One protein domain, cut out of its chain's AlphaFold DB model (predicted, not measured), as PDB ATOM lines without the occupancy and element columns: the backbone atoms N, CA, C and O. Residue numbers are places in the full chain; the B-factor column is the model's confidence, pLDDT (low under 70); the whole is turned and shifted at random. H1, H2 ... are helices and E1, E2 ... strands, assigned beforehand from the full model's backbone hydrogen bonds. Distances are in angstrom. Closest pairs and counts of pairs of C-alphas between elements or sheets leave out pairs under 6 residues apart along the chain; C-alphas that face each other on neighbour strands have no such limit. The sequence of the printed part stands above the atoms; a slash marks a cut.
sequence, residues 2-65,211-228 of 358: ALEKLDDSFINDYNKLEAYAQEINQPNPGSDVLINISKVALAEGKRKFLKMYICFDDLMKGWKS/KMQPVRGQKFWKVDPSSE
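What this domain is: This is residues 2 to 65 and 211 to 228 of the 358 residues of an uncharacterized protein of Solanum lycopersicum (UniProt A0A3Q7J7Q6). A two-stranded antiparallel ribbon, E1 and E2, has helix H2 lying lengthwise over one face, while its other face is bare. Short helix H3 sits in the loop at one end of the ribbon and H4 leads off its other end; H1 comes before H2, with residues 2 to 10 sticking out, and after the cut residues 211 to 222 pass H2 on its side away from the ribbon, before the last residues, up to 228, turn back past the end of H2 where it begins. The printed part has 82 residues, with four named helices and two named strands in the order H1, H2, E1, H3, E2, H4, and its class is mixed, helices and strands. It is loose, with a radius of gyration of the C-alphas of 15.1 A, and elongated, spanning 47 by 30 by 22 A.

Where its parts are: Start at C-alpha 32, at (170.789, 185.534, 214.202), where strand E1 begins; it runs through residues 32 to 37 for 16.0 A. Strand E2, residues 49 to 55, covers 18.3 A and ends at C-alpha 55, at (175.592, 187.050, 214.622). Between the strands look for helix H3, residues 39 to 43. Helix H2 is residues 17 to 25, 12.4 A long. Find C-alpha 2 at (178.165, 202.391, 181.675); from there helix H1 runs through residues 2 to 14 for 19.5 A. Helix H4, residues 57 to 65, is 12.1 A long. Residues 211 to 228 hold no named element.

How they stand to each other: Look first at E1 and E2, antiparallel at 172 degrees between their directions. N 34 and O 53 are 2.9 A apart, and N 53 and O 34 are 2.8 A apart, both within hydrogen-bond range. The C-alphas of Ile 35 and Met 52 face each other at 4.5 A. Next look at H2 and E1, whose closest C-alphas, those of Ala 21 and Val 33, are 6.0 A apart. H2 and E2 are near each other, with 9 pairs of C-alphas within 10 A. H1 and H2 meet only through their link. The closest C-alphas of H1 and E2 are those of Tyr 14 and Phe 49, at 7.6 A. H3 is apart from H1, H2 and H4. In H1, H2, H3 and H4 every O i to N i+4 pair is within hydrogen-bond range.

The domain as a whole: The two C-alphas farthest apart are those of Ala 2 and Ser 65, at 50.4 A. At Ser 65 you reach the cut: residues 66 to 210 are not printed, and C-alphas 65 and 211 are 13.9 A apart across it. No link between named elements is long; the link from H2 to E1 is short and the others are tight. Mean pLDDT of the printed part is 83.1, and residues 2 to 9 are under 70.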
ATOM      1  N   ALA A   2     177.268 203.001 180.675       45.19
ATOM      2  CA  ALA A   2     178.165 202.391 181.675       45.19
ATOM      3  C   ALA A   2     177.683 202.569 183.131       45.19
ATOM      4  O   ALA A   2     177.759 201.625 183.909       45.19
ATOM      5  N   LEU A   3     177.151 203.751 183.473       48.12
ATOM      6  CA  LEU A   3     176.596 204.035 184.804       48.12
ATOM      7  C   LEU A   3     175.296 203.261 185.071       48.12
ATOM      8  O   LEU A   3     175.185 202.627 186.107       48.12
ATOM      9  N   GLU A   4     174.376 203.204 184.102       54.84
ATOM     10  CA  GLU A   4     173.125 202.431 184.232       54.84
ATOM     11  C   GLU A   4     173.407 200.946 184.515       54.84
ATOM     12  O   GLU A   4     172.832 200.376 185.432       54.84
ATOM     13  N   LYS A   5     174.390 200.341 183.830       58.38
ATOM     14  CA  LYS A   5     174.821 198.957 184.106       58.38
ATOM     15  C   LYS A   5     175.401 198.755 185.515       58.38
ATOM     16  O   LYS A   5     175.356 197.638 186.025       58.38
ATOM     17  N   LEU A   6     175.971 199.797 186.127       58.00
ATOM     18  CA  LEU A   6     176.456 199.762 187.511       58.00
ATOM     19  C   LEU A   6     175.301 199.917 188.510       58.00
ATOM     20  O   LEU A   6     175.254 199.168 189.484       58.00
ATOM     21  N   ASP A   7     174.355 200.818 188.246       58.22
ATOM     22  CA  ASP A   7     173.163 201.015 189.081       58.22
ATOM     23  C   ASP A   7     172.252 199.769 189.061       58.22
ATOM     24  O   ASP A   7     171.830 199.290 190.118       58.22
ATOM     25  N   ASP A   8     172.050 199.160 187.886       60.94
ATOM     26  CA  ASP A   8     171.346 197.880 187.723       60.94
ATOM     27  C   ASP A   8     172.060 196.740 188.469       60.94
ATOM     28  O   ASP A   8     171.415 195.898 189.100       60.94
ATOM     29  N   SER A   9     173.400 196.700 188.440       68.25
ATOM     30  CA  SER A   9     174.176 195.725 189.219       68.25
ATOM     31  C   SER A   9     173.966 195.920 190.720       68.25
ATOM     32  O   SER A   9     173.810 194.938 191.445       68.25
ATOM     33  N   PHE A  10     173.927 197.172 191.182       72.19
ATOM     34  CA  PHE A  10     173.775 197.502 192.595       72.19
ATOM     35  C   PHE A  10     172.411 197.055 193.127       72.19
ATOM     36  O   PHE A  10     172.357 196.354 194.135       72.19
ATOM     37  N   ILE A  11     171.311 197.361 192.427       77.38
ATOM     38  CA  ILE A  11     169.957 196.913 192.809       77.38
ATOM     39  C   ILE A  11     169.888 195.378 192.875       77.38
ATOM     40  O   ILE A  11     169.403 194.812 193.858       77.38
ATOM     41  N   ASN A  12     170.459 194.694 191.878       79.81
ATOM     42  CA  ASN A  12     170.515 193.233 191.848       79.81
ATOM     43  C   ASN A  12     171.273 192.614 193.035       79.81
ATOM     44  O   ASN A  12     171.003 191.463 193.379       79.81
ATOM     45  N   ASP A  13     172.201 193.328 193.677       83.19
ATOM     46  CA  ASP A  13     172.905 192.836 194.866       83.19
ATOM     47  C   ASP A  13     172.067 192.946 196.150       83.19
ATOM     48  O   ASP A  13     172.111 192.031 196.977       83.19
ATOM     49  N   TYR A  14     171.227 193.976 196.300       84.88
ATOM     50  CA  TYR A  14     170.302 194.069 197.443       84.88
ATOM     51  C   TYR A  14     169.221 192.983 197.397       84.88
ATOM     52  O   TYR A  14     168.909 192.388 198.431       84.88
ATOM     53  N   ASN A  15     168.748 192.627 196.199       85.81
ATOM     54  CA  ASN A  15     167.813 191.516 195.975       85.81
ATOM     55  C   ASN A  15     168.350 190.156 196.468       85.81
ATOM     56  O   ASN A  15     167.579 189.244 196.756       85.81
ATOM     57  N   LYS A  16     169.673 190.001 196.609       88.12
ATOM     58  CA  LYS A  16     170.310 188.760 197.084       88.12
ATOM     59  C   LYS A  16     170.408 188.669 198.610       88.12
ATOM     60  O   LYS A  16     170.730 187.595 199.115       88.12
ATOM     61  N   LEU A  17     170.148 189.748 199.356       89.31
ATOM     62  CA  LEU A  17     170.389 189.800 200.805       89.31
ATOM     63  C   LEU A  17     169.532 188.804 201.597       89.31
ATOM     64  O   LEU A  17     170.038 188.174 202.525       89.31
ATOM     65  N   GLU A  18     168.262 188.621 201.230       89.38
ATOM     66  CA  GLU A  18     167.379 187.663 201.915       89.38
ATOM     67  C   GLU A  18     167.752 186.212 201.595       89.38
ATOM     68  O   GLU A  18     167.797 185.380 202.502       89.38
ATOM     69  N   ALA A  19     168.142 185.923 200.351       90.31
ATOM     70  CA  ALA A  19     168.687 184.620 199.979       90.31
ATOM     71  C   ALA A  19     170.001 184.323 200.732       90.31
ATOM     72  O   ALA A  19     170.168 183.238 201.284       90.31
ATOM     73  N   TYR A  20     170.903 185.304 200.846       90.44
ATOM     74  CA  TYR A  20     172.141 185.183 201.625       90.44
ATOM     75  C   TYR A  20     171.874 184.949 203.123       90.44
ATOM     76  O   TYR A  20     172.509 184.092 203.737       90.44
ATOM     77  N   ALA A  21     170.892 185.640 203.712       89.88
ATOM     78  CA  ALA A  21     170.475 185.415 205.097       89.88
ATOM     79  C   ALA A  21     169.949 183.986 205.331       89.88
ATOM     80  O   ALA A  21     170.314 183.341 206.316       89.88
ATOM     81  N   GLN A  22     169.139 183.460 204.408       89.56
ATOM     82  CA  GLN A  22     168.665 182.073 204.459       89.56
ATOM     83  C   GLN A  22     169.815 181.063 204.313       89.56
ATOM     84  O   GLN A  22     169.817 180.037 204.994       89.56
ATOM     85  N   GLU A  23     170.801 181.345 203.461       91.31
ATOM     86  CA  GLU A  23     171.979 180.494 203.245       91.31
ATOM     87  C   GLU A  23     172.991 180.530 204.404       91.31
ATOM     88  O   GLU A  23     173.754 179.580 204.561       91.31
ATOM     89  N   ILE A  24     172.974 181.565 205.255       89.88
ATOM     90  CA  ILE A  24     173.679 181.567 206.549       89.88
ATOM     91  C   ILE A  24     172.940 180.692 207.570       89.88
ATOM     92  O   ILE A  24     173.565 179.864 208.239       89.88
ATOM     93  N   ASN A  25     171.620 180.873 207.684       88.94
ATOM     94  CA  ASN A  25     170.805 180.251 208.732       88.94
ATOM     95  C   ASN A  25     170.575 178.746 208.514       88.94
ATOM     96  O   ASN A  25     170.447 178.011 209.489       88.94
ATOM     97  N   GLN A  26     170.539 178.278 207.260       87.88
ATOM     98  CA  GLN A  26     170.395 176.853 206.920       87.88
ATOM     99  C   GLN A  26     171.501 175.964 207.541       87.88
ATOM    100  O   GLN A  26     171.156 175.006 208.231       87.88
ATOM    101  N   PRO A  27     172.808 176.228 207.318       90.06
ATOM    102  CA  PRO A  27     173.881 175.392 207.854       90.06
ATOM    103  C   PRO A  27     174.354 175.794 209.263       90.06
ATOM    104  O   PRO A  27     175.013 174.987 209.911       90.06
ATOM    105  N   ASN A  28     174.032 177.000 209.754       88.56
ATOM    106  CA  ASN A  28     174.435 177.489 211.084       88.56
ATOM    107  C   ASN A  28     173.216 177.736 212.006       88.56
ATOM    108  O   ASN A  28     172.929 178.893 212.343       88.56
ATOM    109  N   PRO A  29     172.478 176.684 212.419       86.75
ATOM    110  CA  PRO A  29     171.261 176.827 213.215       86.75
ATOM    111  C   PRO A  29     171.534 177.520 214.557       86.75
ATOM    112  O   PRO A  29     172.451 177.151 215.287       86.75
ATOM    113  N   GLY A  30     170.704 178.513 214.885       86.38
ATOM    114  CA  GLY A  30     170.866 179.375 216.062       86.38
ATOM    115  C   GLY A  30     171.547 180.715 215.771       86.38
ATOM    116  O   GLY A  30     171.498 181.595 216.622       86.38
ATOM    117  N   SER A  31     172.137 180.902 214.585       89.19
ATOM    118  CA  SER A  31     172.682 182.202 214.173       89.19
ATOM    119  C   SER A  31     171.566 183.212 213.897       89.19
ATOM    120  O   SER A  31     170.587 182.895 213.222       89.19
ATOM    121  N   ASP A  32     171.741 184.440 214.380       86.50
ATOM    122  CA  ASP A  32     170.789 185.534 214.202       86.50
ATOM    123  C   ASP A  32     171.183 186.392 212.997       86.50
ATOM    124  O   ASP A  32     172.147 187.163 213.046       86.50
ATOM    125  N   VAL A  33     170.401 186.304 211.919       89.19
ATOM    126  CA  VAL A  33     170.495 187.219 210.775       89.19
ATOM    127  C   VAL A  33     169.219 188.044 210.676       89.19
ATOM    128  O   VAL A  33     168.138 187.517 210.427       89.19
ATOM    129  N   LEU A  34     169.353 189.358 210.862       87.00
ATOM    130  CA  LEU A  34     168.243 190.308 210.886       87.00
ATOM    131  C   LEU A  34     168.463 191.394 209.832       87.00
ATOM    132  O   LEU A  34     169.357 192.233 209.966       87.00
ATOM    133  N   ILE A  35     167.615 191.410 208.805       89.12
ATOM    134  CA  ILE A  35     167.563 192.493 207.819       89.12
ATOM    135  C   ILE A  35     166.484 193.487 208.253       89.12
ATOM    136  O   ILE A  35     165.343 193.122 208.525       89.12
ATOM    137  N   ASN A  36     166.857 194.759 208.359       88.44
ATOM    138  CA  ASN A  36     165.966 195.835 208.765       88.44
ATOM    139  C   ASN A  36     165.532 196.632 207.529       88.44
ATOM    140  O   ASN A  36     166.375 197.168 206.805       88.44
ATOM    141  N   ILE A  37     164.219 196.706 207.314       88.56
ATOM    142  CA  ILE A  37     163.577 197.352 206.165       88.56
ATOM    143  C   ILE A  37     162.923 198.661 206.629       88.56
ATOM    144  O   ILE A  37     162.374 198.743 207.731       88.56
ATOM    145  N   SER A  38     162.969 199.697 205.790       87.06
ATOM    146  CA  SER A  38     162.355 200.992 206.096       87.06
ATOM    147  C   SER A  38     160.838 200.876 206.224       87.06
ATOM    148  O   SER A  38     160.145 200.601 205.247       87.06
ATOM    149  N   LYS A  39     160.310 201.164 207.421       88.06
ATOM    150  CA  LYS A  39     158.862 201.182 207.693       88.06
ATOM    151  C   LYS A  39     158.102 202.192 206.829       88.06
ATOM    152  O   LYS A  39     156.946 201.952 206.509       88.06
ATOM    153  N   VAL A  40     158.747 203.305 206.463       86.62
ATOM    154  CA  VAL A  40     158.152 204.348 205.611       86.62
ATOM    155  C   VAL A  40     157.988 203.821 204.188       86.62
ATOM    156  O   VAL A  40     156.884 203.832 203.659       86.62
ATOM    157  N   ALA A  41     159.052 203.253 203.613       82.75
ATOM    158  CA  ALA A  41     158.984 202.655 202.282       82.75
ATOM    159  C   ALA A  41     158.021 201.456 202.241       82.75
ATOM    160  O   ALA A  41     157.278 201.299 201.277       82.75
ATOM    161  N   LEU A  42     157.972 200.650 203.310       86.00
ATOM    162  CA  LEU A  42     157.062 199.509 203.404       86.00
ATOM    163  C   LEU A  42     155.585 199.941 203.362       86.00
ATOM    164  O   LEU A  42     154.771 199.240 202.772       86.00
ATOM    165  N   ALA A  43     155.248 201.110 203.920       85.06
ATOM    166  CA  ALA A  43     153.911 201.699 203.809       85.06
ATOM    167  C   ALA A  43     153.584 202.192 202.382       85.06
ATOM    168  O   ALA A  43     152.419 202.211 201.997       85.06
ATOM    169  N   GLU A  44     154.599 202.525 201.576       87.12
ATOM    170  CA  GLU A  44     154.481 202.801 200.133       87.12
ATOM    171  C   GLU A  44     154.497 201.520 199.268       87.12
ATOM    172  O   GLU A  44     154.568 201.603 198.041       87.12
ATOM    173  N   GLY A  45     154.493 200.328 199.881       85.62
ATOM    174  CA  GLY A  45     154.601 199.043 199.182       85.62
ATOM    175  C   GLY A  45     156.012 198.689 198.691       85.62
ATOM    176  O   GLY A  45     156.168 197.737 197.933       85.62
ATOM    177  N   LYS A  46     157.052 199.424 199.110       86.00
ATOM    178  CA  LYS A  46     158.446 199.250 198.661       86.00
ATOM    179  C   LYS A  46     159.346 198.731 199.782       86.00
ATOM    180  O   LYS A  46     159.467 199.339 200.844       86.00
ATOM    181  N   ARG A  47     160.087 197.651 199.539       86.88
ATOM    182  CA  ARG A  47     161.081 197.138 200.497       86.88
ATOM    183  C   ARG A  47     162.403 197.894 200.309       86.88
ATOM    184  O   ARG A  47     163.188 197.535 199.445       86.88
ATOM    185  N   LYS A  48     162.669 198.952 201.090       88.38
ATOM    186  CA  LYS A  48     163.997 199.615 201.121       88.38
ATOM    187  C   LYS A  48     164.874 199.067 202.245       88.38
ATOM    188  O   LYS A  48     164.445 199.061 203.402       88.38
ATOM    189  N   PHE A  49     166.109 198.690 201.929       88.94
ATOM    190  CA  PHE A  49     167.115 198.288 202.911       88.94
ATOM    191  C   PHE A  49     167.510 199.446 203.845       88.94
ATOM    192  O   PHE A  49     167.708 200.574 203.396       88.94
ATOM    193  N   LEU A  50     167.688 199.161 205.143       85.81
ATOM    194  CA  LEU A  50     168.329 200.079 206.098       85.81
ATOM    195  C   LEU A  50     169.656 199.538 206.636       85.81
ATOM    196  O   LEU A  50     170.663 200.241 206.634       85.81
ATOM    197  N   LYS A  51     169.641 198.316 207.179       85.25
ATOM    198  CA  LYS A  51     170.805 197.685 207.818       85.25
ATOM    199  C   LYS A  51     170.624 196.175 207.911       85.25
ATOM    200  O   LYS A  51     169.505 195.696 208.079       85.25
ATOM    201  N   MET A  52     171.738 195.452 207.897       87.56
ATOM    202  CA  MET A  52     171.801 194.022 208.185       87.56
ATOM    203  C   MET A  52     172.577 193.810 209.482       87.56
ATOM    204  O   MET A  52     173.581 194.478 209.727       87.56
ATOM    205  N   TYR A  53     172.110 192.885 210.310       88.31
ATOM    206  CA  TYR A  53     172.828 192.360 211.464       88.31
ATOM    207  C   TYR A  53     173.045 190.864 211.254       88.31
ATOM    208  O   TYR A  53     172.133 190.173 210.805       88.31
ATOM    209  N   ILE A  54     174.252 190.387 211.556       88.50
ATOM    210  CA  ILE A  54     174.655 188.984 211.458       88.50
ATOM    211  C   ILE A  54     175.384 188.643 212.756       88.50
ATOM    212  O   ILE A  54     176.383 189.284 213.090       88.50
ATOM    213  N   CYS A  55     174.909 187.630 213.475       87.75
ATOM    214  CA  CYS A  55     175.592 187.050 214.622       87.75
ATOM    215  C   CYS A  55     175.604 185.529 214.497       87.75
ATOM    216  O   CYS A  55     174.565 184.882 214.578       87.75
ATOM    217  N   PHE A  56     176.791 184.954 214.309       88.12
ATOM    218  CA  PHE A  56     176.959 183.505 214.320       88.12
ATOM    219  C   PHE A  56     176.941 183.001 215.763       88.12
ATOM    220  O   PHE A  56     177.767 183.416 216.581       88.12
ATOM    221  N   ASP A  57     176.033 182.079 216.075       87.88
ATOM    222  CA  ASP A  57     175.902 181.524 217.425       87.88
ATOM    223  C   ASP A  57     177.155 180.748 217.852       87.88
ATOM    224  O   ASP A  57     177.593 180.858 218.994       87.88
ATOM    225  N   ASP A  58     177.836 180.078 216.922       86.88
ATOM    226  CA  ASP A  58     179.134 179.447 217.182       86.88
ATOM    227  C   ASP A  58     180.201 180.446 217.649       86.88
ATOM    228  O   ASP A  58     180.921 180.163 218.615       86.88
ATOM    229  N   LEU A  59     180.256 181.639 217.037       83.81
ATOM    230  CA  LEU A  59     181.129 182.724 217.492       83.81
ATOM    231  C   LEU A  59     180.667 183.277 218.841       83.81
ATOM    232  O   LEU A  59     181.507 183.532 219.693       83.81
ATOM    233  N   MET A  60     179.361 183.425 219.081       84.62
ATOM    234  CA  MET A  60     178.843 183.872 220.380       84.62
ATOM    235  C   MET A  60     179.169 182.871 221.503       84.62
ATOM    236  O   MET A  60     179.560 183.274 222.600       84.62
ATOM    237  N   LYS A  61     179.017 181.569 221.253       84.75
ATOM    238  CA  LYS A  61     179.357 180.481 222.181       84.75
ATOM    239  C   LYS A  61     180.861 180.418 222.434       84.75
ATOM    240  O   LYS A  61     181.263 180.306 223.589       84.75
ATOM    241  N   GLY A  62     181.675 180.530 221.382       82.19
ATOM    242  CA  GLY A  62     183.137 180.578 221.474       82.19
ATOM    243  C   GLY A  62     183.606 181.807 222.251       82.19
ATOM    244  O   GLY A  62     184.400 181.706 223.180       82.19
ATOM    245  N   TRP A  63     183.011 182.966 221.968       75.94
ATOM    246  CA  TRP A  63     183.225 184.206 222.710       75.94
ATOM    247  C   TRP A  63     182.893 184.036 224.200       75.94
ATOM    248  O   TRP A  63     183.715 184.346 225.057       75.94
ATOM    249  N   LYS A  64     181.719 183.481 224.531       75.94
ATOM    250  CA  LYS A  64     181.299 183.228 225.923       75.94
ATOM    251  C   LYS A  64     182.186 182.210 226.658       75.94
ATOM    252  O   LYS A  64     182.309 182.321 227.874       75.94
ATOM    253  N   SER A  65     182.777 181.233 225.966       76.00
ATOM    254  CA  SER A  65     183.626 180.202 226.583       76.00
ATOM    255  C   SER A  65     185.099 180.609 226.709       76.00
ATOM    256  O   SER A  65     185.762 180.206 227.663       76.00
ATOM    257  N   LYS A 211     182.973 175.482 214.960       82.50
ATOM    258  CA  LYS A 211     183.195 175.602 213.518       82.50
ATOM    259  C   LYS A 211     181.951 176.160 212.834       82.50
ATOM    260  O   LYS A 211     181.011 175.405 212.596       82.50
ATOM    261  N   MET A 212     182.010 177.434 212.443       88.19
ATOM    262  CA  MET A 212     181.050 177.989 211.486       88.19
ATOM    263  C   MET A 212     181.070 177.156 210.201       88.19
ATOM    264  O   MET A 212     182.137 176.885 209.644       88.19
ATOM    265  N   GLN A 213     179.894 176.763 209.732       88.94
ATOM    266  CA  GLN A 213     179.732 176.071 208.463       88.94
ATOM    267  C   GLN A 213     179.859 177.058 207.294       88.94
ATOM    268  O   GLN A 213     179.335 178.177 207.378       88.94
ATOM    269  N   PRO A 214     180.530 176.665 206.195       90.06
ATOM    270  CA  PRO A 214     180.715 177.529 205.039       90.06
ATOM    271  C   PRO A 214     179.376 177.835 204.359       90.06
ATOM    272  O   PRO A 214     178.557 176.944 204.125       90.06
ATOM    273  N   VAL A 215     179.175 179.101 203.992       90.69
ATOM    274  CA  VAL A 215     178.031 179.521 203.174       90.69
ATOM    275  C   VAL A 215     178.288 179.106 201.724       90.69
ATOM    276  O   VAL A 215     179.392 179.286 201.203       90.69
ATOM    277  N   ARG A 216     177.277 178.541 201.053       89.06
ATOM    278  CA  ARG A 216     177.382 178.156 199.635       89.06
ATOM    279  C   ARG A 216     177.582 179.395 198.757       89.06
ATOM    280  O   ARG A 216     177.104 180.478 199.083       89.06
ATOM    281  N   GLY A 217     178.268 179.243 197.625       87.62
ATOM    282  CA  GLY A 217     178.492 180.350 196.688       87.62
ATOM    283  C   GLY A 217     177.195 180.894 196.067       87.62
ATOM    284  O   GLY A 217     176.203 180.175 195.959       87.62
ATOM    285  N   GLN A 218     177.234 182.141 195.585       86.50
ATOM    286  CA  GLN A 218     176.077 182.892 195.062       86.50
ATOM    287  C   GLN A 218     175.210 182.130 194.041       86.50
ATOM    288  O   GLN A 218     174.000 182.321 193.993       86.50
ATOM    289  N   LYS A 219     175.806 181.226 193.251       86.12
ATOM    290  CA  LYS A 219     175.103 180.385 192.261       86.12
ATOM    291  C   LYS A 219     174.038 179.455 192.868       86.12
ATOM    292  O   LYS A 219     173.187 178.969 192.134       86.12
ATOM    293  N   PHE A 220     174.095 179.190 194.173       85.31
ATOM    294  CA  PHE A 220     173.154 178.324 194.891       85.31
ATOM    295  C   PHE A 220     172.063 179.103 195.644       85.31
ATOM    296  O   PHE A 220     171.159 178.490 196.209       85.31
ATOM    297  N   TRP A 221     172.142 180.437 195.676       89.44
ATOM    298  CA  TRP A 221     171.229 181.280 196.445       89.44
ATOM    299  C   TRP A 221     169.876 181.388 195.737       89.44
ATOM    300  O   TRP A 221     169.788 181.829 194.592       89.44
ATOM    301  N   LYS A 222     168.805 180.999 196.432       86.69
ATOM    302  CA  LYS A 222     167.434 181.061 195.911       86.69
ATOM    303  C   LYS A 222     166.866 182.462 196.125       86.69
ATOM    304  O   LYS A 222     166.351 182.762 197.196       86.69
ATOM    305  N   VAL A 223     166.990 183.318 195.114       86.00
ATOM    306  CA  VAL A 223     166.381 184.656 195.115       86.00
ATOM    307  C   VAL A 223     164.903 184.533 194.747       86.00
ATOM    308  O   VAL A 223     164.570 184.018 193.682       86.00
ATOM    309  N   ASP A 224     164.022 185.000 195.629       82.50
ATOM    310  CA  ASP A 224     162.579 185.066 195.391       82.50
ATOM    311  C   ASP A 224     162.227 186.454 194.815       82.50
ATOM    312  O   ASP A 224     162.586 187.456 195.438       82.50
ATOM    313  N   PRO A 225     161.521 186.569 193.673       79.19
ATOM    314  CA  PRO A 225     161.099 187.864 193.133       79.19
ATOM    315  C   PRO A 225     160.275 188.720 194.113       79.19
ATOM    316  O   PRO A 225     160.339 189.943 194.064       79.19
ATOM    317  N   SER A 226     159.545 188.112 195.055       77.00
ATOM    318  CA  SER A 226     158.810 188.834 196.106       77.00
ATOM    319  C   SER A 226     159.713 189.424 197.205       77.00
ATOM    320  O   SER A 226     159.269 190.264 197.996       77.00
ATOM    321  N   SER A 227     160.986 189.010 197.251       75.88
ATOM    322  CA  SER A 227     162.032 189.534 198.143       75.88
ATOM    323  C   SER A 227     162.842 190.693 197.548       75.88
ATOM    324  O   SER A 227     163.828 191.110 198.152       75.88
ATOM    325  N   GLU A 228     162.410 191.247 196.405       83.62
ATOM    326  CA  GLU A 228     163.037 192.417 195.783       83.62
ATOM    327  C   GLU A 228     163.205 193.568 196.790       83.62
ATOM    328  O   GLU A 228     162.269 193.955 197.495       83.62
TER     329      GLU A 228